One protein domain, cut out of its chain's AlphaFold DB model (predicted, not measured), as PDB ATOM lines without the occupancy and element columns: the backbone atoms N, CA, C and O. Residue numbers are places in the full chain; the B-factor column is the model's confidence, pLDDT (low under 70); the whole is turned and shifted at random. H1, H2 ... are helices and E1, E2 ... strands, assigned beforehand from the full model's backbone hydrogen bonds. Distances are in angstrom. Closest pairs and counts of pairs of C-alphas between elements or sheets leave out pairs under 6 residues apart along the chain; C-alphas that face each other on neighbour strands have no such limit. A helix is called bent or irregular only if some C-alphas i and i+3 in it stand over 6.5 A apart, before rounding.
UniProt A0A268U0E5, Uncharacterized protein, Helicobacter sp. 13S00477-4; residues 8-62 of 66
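This is residues 8 to 62 of the 66 residues of an uncharacterized protein of Helicobacter sp. 13S00477-4 (UniProt A0A268U0E5). A small sheet of two parallel strands, E1 and E2, forms the core, with H2 over one side of it and H3 over the other, both nearer to E2 than to E1. H1 sticks out from this body as a free arm and gives the domain much of its length. The printed part has 55 residues, with three named helices and two named strands in the order H1, E1, H2, E2, H3; the class is mixed, helices and strands. The whole is only just loose, close to compact, with a radius of gyration of the C-alphas of 12.3 A and spans of 38 by 26 by 18 A.

H1 is residues 8 to 16, 13.4 A long, beginning at C-alpha 8 at (-19.439, -10.928, 7.393). It is neither bent nor irregular, but only just: C-alphas 8 and 11 are 6.0 A apart. E1 is residues 20 to 23, 10.2 A long, with C-alpha 20 at (-40.718, -9.111, 1.612). H2 is residues 28 to 36, 12.3 A long. E2 is residues 40 to 43, 10.5 A long. H3 is residues 50 to 60, 15.2 A long, ending at C-alpha 60 at (-45.443, 0.267, 0.565).

Residues 8 to 16, which belong to H1, stand free, and H1 is apart from H2, E2 and H3. E1 and E2 are parallel neighbours, with 14 degrees between their N-to-C directions. Their C-alphas 21 and 41 face each other at 4.5 A. N 21 and O 40 are within hydrogen-bond range at 2.8 A, and so are N 42 and O 21 at 2.8 A. E1, H2 and E2 form a strand-helix-strand unit, two parallel neighbour strands with a helix between them along the chain, and its crossover is right-handed. The closest C-alphas of H2 and E2 are those of Leu 34 and Cys 40, 6.9 A apart. The closest C-alphas of E2 and H3 are those of Cys 40 and Ile 57, 6.8 A apart. The closest C-alphas of E1 and H3 are those of Ile 20 and Ile 57, 7.7 A apart. H2 and H3 are apart. In H2 and H3 every O i to N i+4 pair is within hydrogen-bond range, and in H1 3 of 5 are.

The C-alphas of Glu 8 and Gln 48 are the two farthest apart, at 38.9 A. Without residues 8 to 16 the body has 46 residues and spans 27 by 25 by 12 A. The printed part has no cut. The links H1 to E1, E1 to H2 and H2 to E2 are tight, and the link E2 to H3, of 6 residues, is short. The mean pLDDT of the printed part is 77.8, and residues 8 to 18 are under 70.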
ATOM      1  N   GLU A   8     -18.548 -10.562   6.281       47.88
ATOM      2  CA  GLU A   8     -19.439 -10.928   7.393       47.88
ATOM      3  C   GLU A   8     -20.530  -9.875   7.688       47.88
ATOM      4  O   GLU A   8     -21.536 -10.183   8.323       47.88
ATOM      5  N   SER A   9     -20.376  -8.629   7.217       45.81
ATOM      6  CA  SER A   9     -21.369  -7.561   7.442       45.81
ATOM      7  C   SER A   9     -22.454  -7.487   6.365       45.81
ATOM      8  O   SER A   9     -23.521  -6.934   6.621       45.81
ATOM      9  N   ALA A  10     -22.209  -8.039   5.174       44.28
ATOM     10  CA  ALA A  10     -23.192  -8.030   4.092       44.28
ATOM     11  C   ALA A  10     -24.353  -9.007   4.365       44.28
ATOM     12  O   ALA A  10     -25.508  -8.675   4.109       44.28
ATOM     13  N   ASP A  11     -24.060 -10.169   4.953       42.75
ATOM     14  CA  ASP A  11     -25.046 -11.234   5.186       42.75
ATOM     15  C   ASP A  11     -26.028 -10.891   6.331       42.75
ATOM     16  O   ASP A  11     -27.233 -11.123   6.237       42.75
ATOM     17  N   VAL A  12     -25.544 -10.202   7.376       43.03
ATOM     18  CA  VAL A  12     -26.365  -9.770   8.527       43.03
ATOM     19  C   VAL A  12     -27.326  -8.624   8.178       43.03
ATOM     20  O   VAL A  12     -28.409  -8.538   8.762       43.03
ATOM     21  N   VAL A  13     -26.964  -7.748   7.236       43.31
ATOM     22  CA  VAL A  13     -27.814  -6.617   6.818       43.31
ATOM     23  C   VAL A  13     -28.966  -7.095   5.933       43.31
ATOM     24  O   VAL A  13     -30.100  -6.688   6.151       43.31
ATOM     25  N   ILE A  14     -28.717  -8.016   5.000       47.28
ATOM     26  CA  ILE A  14     -29.743  -8.478   4.049       47.28
ATOM     27  C   ILE A  14     -30.846  -9.300   4.756       47.28
ATOM     28  O   ILE A  14     -32.023  -9.180   4.417       47.28
ATOM     29  N   ALA A  15     -30.501 -10.075   5.794       45.31
ATOM     30  CA  ALA A  15     -31.466 -10.883   6.550       45.31
ATOM     31  C   ALA A  15     -32.249 -10.100   7.627       45.31
ATOM     32  O   ALA A  15     -33.396 -10.439   7.921       45.31
ATOM     33  N   ARG A  16     -31.666  -9.044   8.219       46.50
ATOM     34  CA  ARG A  16     -32.380  -8.164   9.172       46.50
ATOM     35  C   ARG A  16     -33.311  -7.160   8.488       46.50
ATOM     36  O   ARG A  16     -34.247  -6.695   9.131       46.50
ATOM     37  N   ASP A  17     -33.090  -6.891   7.205       53.50
ATOM     38  CA  ASP A  17     -33.870  -5.962   6.378       53.50
ATOM     39  C   ASP A  17     -34.789  -6.692   5.379       53.50
ATOM     40  O   ASP A  17     -35.224  -6.128   4.379       53.50
ATOM     41  N   THR A  18     -35.091  -7.979   5.592       60.59
ATOM     42  CA  THR A  18     -36.007  -8.704   4.696       60.59
ATOM     43  C   THR A  18     -37.433  -8.185   4.877       60.59
ATOM     44  O   THR A  18     -38.186  -8.635   5.738       60.59
ATOM     45  N   GLN A  19     -37.811  -7.223   4.039       74.00
ATOM     46  CA  GLN A  19     -39.127  -6.592   4.079       74.00
ATOM     47  C   GLN A  19     -40.197  -7.380   3.306       74.00
ATOM     48  O   GLN A  19     -41.389  -7.161   3.531       74.00
ATOM     49  N   ILE A  20     -39.796  -8.307   2.421       82.81
ATOM     50  CA  ILE A  20     -40.718  -9.111   1.612       82.81
ATOM     51  C   ILE A  20     -40.316 -10.590   1.522       82.81
ATOM     52  O   ILE A  20     -39.156 -10.917   1.290       82.81
ATOM     53  N   PHE A  21     -41.292 -11.490   1.652       86.62
ATOM     54  CA  PHE A  21     -41.131 -12.935   1.500       86.62
ATOM     55  C   PHE A  21     -42.013 -13.464   0.363       86.62
ATOM     56  O   PHE A  21     -43.236 -13.351   0.420       86.62
ATOM     57  N   ILE A  22     -41.413 -14.055  -0.670       87.19
ATOM     58  CA  ILE A  22     -42.135 -14.553  -1.849       87.19
ATOM     59  C   ILE A  22     -41.949 -16.062  -1.938       87.19
ATOM     60  O   ILE A  22     -40.821 -16.546  -1.942       87.19
ATOM     61  N   ALA A  23     -43.048 -16.807  -2.022       88.00
ATOM     62  CA  ALA A  23     -43.003 -18.259  -2.150       88.00
ATOM     63  C   ALA A  23     -44.124 -18.785  -3.046       88.00
ATOM     64  O   ALA A  23     -45.183 -18.172  -3.167       88.00
ATOM     65  N   ASP A  24     -43.903 -19.958  -3.642       85.12
ATOM     66  CA  ASP A  24     -44.904 -20.628  -4.472       85.12
ATOM     67  C   ASP A  24     -46.177 -20.921  -3.667       85.12
ATOM     68  O   ASP A  24     -47.272 -20.526  -4.048       85.12
ATOM     69  N   THR A  25     -46.029 -21.513  -2.484       88.44
ATOM     70  CA  THR A  25     -47.133 -21.771  -1.552       88.44
ATOM     71  C   THR A  25     -46.735 -21.339  -0.145       88.44
ATOM     72  O   THR A  25     -45.631 -21.634   0.311       88.44
ATOM     73  N   LEU A  26     -47.642 -20.673   0.570       87.75
ATOM     74  CA  LEU A  26     -47.476 -20.280   1.964       87.75
ATOM     75  C   LEU A  26     -48.541 -20.961   2.828       87.75
ATOM     76  O   LEU A  26     -49.739 -20.693   2.733       87.75
ATOM     77  N   SER A  27     -48.099 -21.809   3.751       88.31
ATOM     78  CA  SER A  27     -48.978 -22.371   4.776       88.31
ATOM     79  C   SER A  27     -49.546 -21.264   5.672       88.31
ATOM     80  O   SER A  27     -48.892 -20.246   5.911       88.31
ATOM     81  N   GLN A  28     -50.737 -21.471   6.241       88.06
ATOM     82  CA  GLN A  28     -51.362 -20.490   7.145       88.06
ATOM     83  C   GLN A  28     -50.463 -20.130   8.337       88.06
ATOM     84  O   GLN A  28     -50.377 -18.968   8.728       88.06
ATOM     85  N   GLN A  29     -49.720 -21.105   8.865       88.50
ATOM     86  CA  GLN A  29     -48.751 -20.876   9.935       88.50
ATOM     87  C   GLN A  29     -47.625 -19.915   9.512       88.50
ATOM     88  O   GLN A  29     -47.240 -19.047  10.292       88.50
ATOM     89  N   ASN A  30     -47.127 -20.011   8.276       85.19
ATOM     90  CA  ASN A  30     -46.111 -19.091   7.755       85.19
ATOM     91  C   ASN A  30     -46.700 -17.694   7.559       85.19
ATOM     92  O   ASN A  30     -46.091 -16.716   7.981       85.19
ATOM     93  N   LYS A  31     -47.918 -17.596   7.007       87.44
ATOM     94  CA  LYS A  31     -48.632 -16.316   6.858       87.44
ATOM     95  C   LYS A  31     -48.808 -15.619   8.213       87.44
ATOM     96  O   LYS A  31     -48.555 -14.424   8.322       87.44
ATOM     97  N   ASN A  32     -49.183 -16.359   9.256       89.75
ATOM     98  CA  ASN A  32     -49.369 -15.805  10.601       89.75
ATOM     99  C   ASN A  32     -48.052 -15.338  11.235       89.75
ATOM    100  O   ASN A  32     -48.014 -14.262  11.830       89.75
ATOM    101  N   GLN A  33     -46.970 -16.102  11.069       86.31
ATOM    102  CA  GLN A  33     -45.643 -15.699  11.542       86.31
ATOM    103  C   GLN A  33     -45.158 -14.430  10.832       86.31
ATOM    104  O   GLN A  33     -44.765 -13.477  11.497       86.31
ATOM    105  N   LEU A  34     -45.270 -14.372   9.504       87.25
ATOM    106  CA  LEU A  34     -44.866 -13.208   8.708       87.25
ATOM    107  C   LEU A  34     -45.675 -11.957   9.085       87.25
ATOM    108  O   LEU A  34     -45.097 -10.887   9.261       87.25
ATOM    109  N   LYS A  35     -46.990 -12.098   9.325       84.88
ATOM    110  CA  LYS A  35     -47.831 -11.008   9.858       84.88
ATOM    111  C   LYS A  35     -47.365 -10.525  11.230       84.88
ATOM    112  O   LYS A  35     -47.294  -9.319  11.445       84.88
ATOM    113  N   SER A  36     -47.048 -11.444  12.145       84.75
ATOM    114  CA  SER A  36     -46.549 -11.109  13.488       84.75
ATOM    115  C   SER A  36     -45.219 -10.348  13.424       84.75
ATOM    116  O   SER A  36     -45.016  -9.370  14.139       84.75
ATOM    117  N   LEU A  37     -44.350 -10.744  12.489       83.75
ATOM    118  CA  LEU A  37     -43.060 -10.108  12.226       83.75
ATOM    119  C   LEU A  37     -43.168  -8.812  11.401       83.75
ATOM    120  O   LEU A  37     -42.152  -8.165  11.167       83.75
ATOM    121  N   LYS A  38     -44.377  -8.421  10.969       81.50
ATOM    122  CA  LYS A  38     -44.634  -7.287  10.058       81.50
ATOM    123  C   LYS A  38     -43.846  -7.365   8.742       81.50
ATOM    124  O   LYS A  38     -43.524  -6.341   8.149       81.50
ATOM    125  N   ILE A  39     -43.571  -8.579   8.275       85.12
ATOM    126  CA  ILE A  39     -42.908  -8.839   6.995       85.12
ATOM    127  C   ILE A  39     -43.992  -8.977   5.925       85.12
ATOM    128  O   ILE A  39     -44.948  -9.744   6.090       85.12
ATOM    129  N   CYS A  40     -43.867  -8.242   4.819       85.75
ATOM    130  CA  CYS A  40     -44.776  -8.413   3.691       85.75
ATOM    131  C   CYS A  40     -44.551  -9.784   3.053       85.75
ATOM    132  O   CYS A  40     -43.427 -10.267   2.974       85.75
ATOM    133  N   PHE A  41     -45.606 -10.428   2.566       88.44
ATOM    134  CA  PHE A  41     -45.464 -11.724   1.913       88.44
ATOM    135  C   PHE A  41     -46.357 -11.848   0.691       88.44
ATOM    136  O   PHE A  41     -47.430 -11.249   0.631       88.44
ATOM    137  N   LEU A  42     -45.909 -12.654  -0.266       89.62
ATOM    138  CA  LEU A  42     -46.607 -12.928  -1.509       89.62
ATOM    139  C   LEU A  42     -46.578 -14.432  -1.791       89.62
ATOM    140  O   LEU A  42     -45.517 -15.052  -1.847       89.62
ATOM    141  N   GLU A  43     -47.760 -15.014  -1.962       91.06
ATOM    142  CA  GLU A  43     -47.939 -16.398  -2.402       91.06
ATOM    143  C   GLU A  43     -48.189 -16.414  -3.910       91.06
ATOM    144  O   GLU A  43     -49.052 -15.665  -4.357       91.06
ATOM    145  N   LEU A  44     -47.472 -17.249  -4.672       88.19
ATOM    146  CA  LEU A  44     -47.569 -17.255  -6.137       88.19
ATOM    147  C   LEU A  44     -48.653 -18.194  -6.685       88.19
ATOM    148  O   LEU A  44     -49.454 -17.810  -7.535       88.19
ATOM    149  N   LYS A  45     -48.711 -19.429  -6.183       83.38
ATOM    150  CA  LYS A  45     -49.506 -20.525  -6.757       83.38
ATOM    151  C   LYS A  45     -51.012 -20.297  -6.714       83.38
ATOM    152  O   LYS A  45     -51.727 -20.784  -7.583       83.38
ATOM    153  N   ASN A  46     -51.501 -19.587  -5.701       77.88
ATOM    154  CA  ASN A  46     -52.934 -19.384  -5.476       77.88
ATOM    155  C   ASN A  46     -53.345 -17.907  -5.542       77.88
ATOM    156  O   ASN A  46     -54.368 -17.515  -4.981       77.88
ATOM    157  N   ASN A  47     -52.540 -17.076  -6.204       82.94
ATOM    158  CA  ASN A  47     -52.833 -15.660  -6.358       82.94
ATOM    159  C   ASN A  47     -52.799 -15.262  -7.839       82.94
ATOM    160  O   ASN A  47     -51.752 -15.064  -8.445       82.94
ATOM    161  N   GLN A  48     -53.977 -15.098  -8.439       84.69
ATOM    162  CA  GLN A  48     -54.086 -14.627  -9.825       84.69
ATOM    163  C   GLN A  48     -53.592 -13.182 -10.003       84.69
ATOM    164  O   GLN A  48     -53.220 -12.795 -11.106       84.69
ATOM    165  N   ASN A  49     -53.539 -12.399  -8.923       87.19
ATOM    166  CA  ASN A  49     -53.137 -10.994  -8.922       87.19
ATOM    167  C   ASN A  49     -51.734 -10.778  -8.333       87.19
ATOM    168  O   ASN A  49     -51.411  -9.662  -7.931       87.19
ATOM    169  N   CYS A  50     -50.875 -11.810  -8.337       85.56
ATOM    170  CA  CYS A  50     -49.511 -11.752  -7.794       85.56
ATOM    171  C   CYS A  50     -48.747 -10.481  -8.151       85.56
ATOM    172  O   CYS A  50     -48.072  -9.906  -7.307       85.56
ATOM    173  N   ILE A  51     -48.834 -10.056  -9.412       86.56
ATOM    174  CA  ILE A  51     -48.103  -8.892  -9.911       86.56
ATOM    175  C   ILE A  51     -48.635  -7.593  -9.298       86.56
ATOM    176  O   ILE A  51     -47.846  -6.713  -8.961       86.56
ATOM    177  N   ASP A  52     -49.951  -7.457  -9.132       88.81
ATOM    178  CA  ASP A  52     -50.547  -6.272  -8.507       88.81
ATOM    179  C   ASP A  52     -50.238  -6.220  -7.006       88.81
ATOM    180  O   ASP A  52     -49.823  -5.179  -6.494       88.81
ATOM    181  N   ASP A  53     -50.338  -7.357  -6.315       87.25
ATOM    182  CA  ASP A  53     -49.958  -7.462  -4.905       87.25
ATOM    183  C   ASP A  53     -48.467  -7.189  -4.699       87.25
ATOM    184  O   ASP A  53     -48.094  -6.428  -3.806       87.25
ATOM    185  N   PHE A  54     -47.603  -7.710  -5.572       87.12
ATOM    186  CA  PHE A  54     -46.178  -7.398  -5.539       87.12
ATOM    187  C   PHE A  54     -45.929  -5.898  -5.728       87.12
ATOM    188  O   PHE A  54     -45.202  -5.292  -4.945       87.12
ATOM    189  N   ARG A  55     -46.594  -5.257  -6.700       87.69
ATOM    190  CA  ARG A  55     -46.500  -3.802  -6.916       87.69
ATOM    191  C   ARG A  55     -46.969  -2.998  -5.706       87.69
ATOM    192  O   ARG A  55     -46.334  -2.002  -5.367       87.69
ATOM    193  N   LYS A  56     -48.056  -3.403  -5.042       86.94
ATOM    194  CA  LYS A  56     -48.525  -2.765  -3.798       86.94
ATOM    195  C   LYS A  56     -47.488  -2.873  -2.691       86.94
ATOM    196  O   LYS A  56     -47.254  -1.887  -1.987       86.94
ATOM    197  N   ILE A  57     -46.850  -4.033  -2.557       85.69
ATOM    198  CA  ILE A  57     -45.779  -4.210  -1.582       85.69
ATOM    199  C   ILE A  57     -44.604  -3.292  -1.930       85.69
ATOM    200  O   ILE A  57     -44.184  -2.525  -1.074       85.69
ATOM    201  N   LEU A  58     -44.152  -3.252  -3.186       83.31
ATOM    202  CA  LEU A  58     -43.077  -2.345  -3.610       83.31
ATOM    203  C   LEU A  58     -43.405  -0.867  -3.338       83.31
ATOM    204  O   LEU A  58     -42.553  -0.144  -2.831       83.31
ATOM    205  N   ARG A  59     -44.649  -0.420  -3.582       82.56
ATOM    206  CA  ARG A  59     -45.103   0.939  -3.213       82.56
ATOM    207  C   ARG A  59     -45.054   1.183  -1.705       82.56
ATOM    208  O   ARG A  59     -44.658   2.264  -1.283       82.56
ATOM    209  N   THR A  60     -45.454   0.193  -0.908       79.69
ATOM    210  CA  THR A  60     -45.443   0.267   0.565       79.69
ATOM    211  C   THR A  60     -44.016   0.364   1.099       79.69
ATOM    212  O   THR A  60     -43.756   1.132   2.019       79.69
ATOM    213  N   LEU A  61     -43.087  -0.359   0.474       77.69
ATOM    214  CA  LEU A  61     -41.657  -0.321   0.780       77.69
ATOM    215  C   LEU A  61     -40.937   0.881   0.147       77.69
ATOM    216  O   LEU A  61     -39.728   1.011   0.292       77.69
ATOM    217  N   GLN A  62     -41.662   1.752  -0.567       78.25
ATOM    218  CA  GLN A  62     -41.111   2.891  -1.311       78.25
ATOM    219  C   GLN A  62     -39.985   2.503  -2.288       78.25
ATOM    220  O   GLN A  62     -39.120   3.314  -2.615       78.25
TER     221      GLN A  62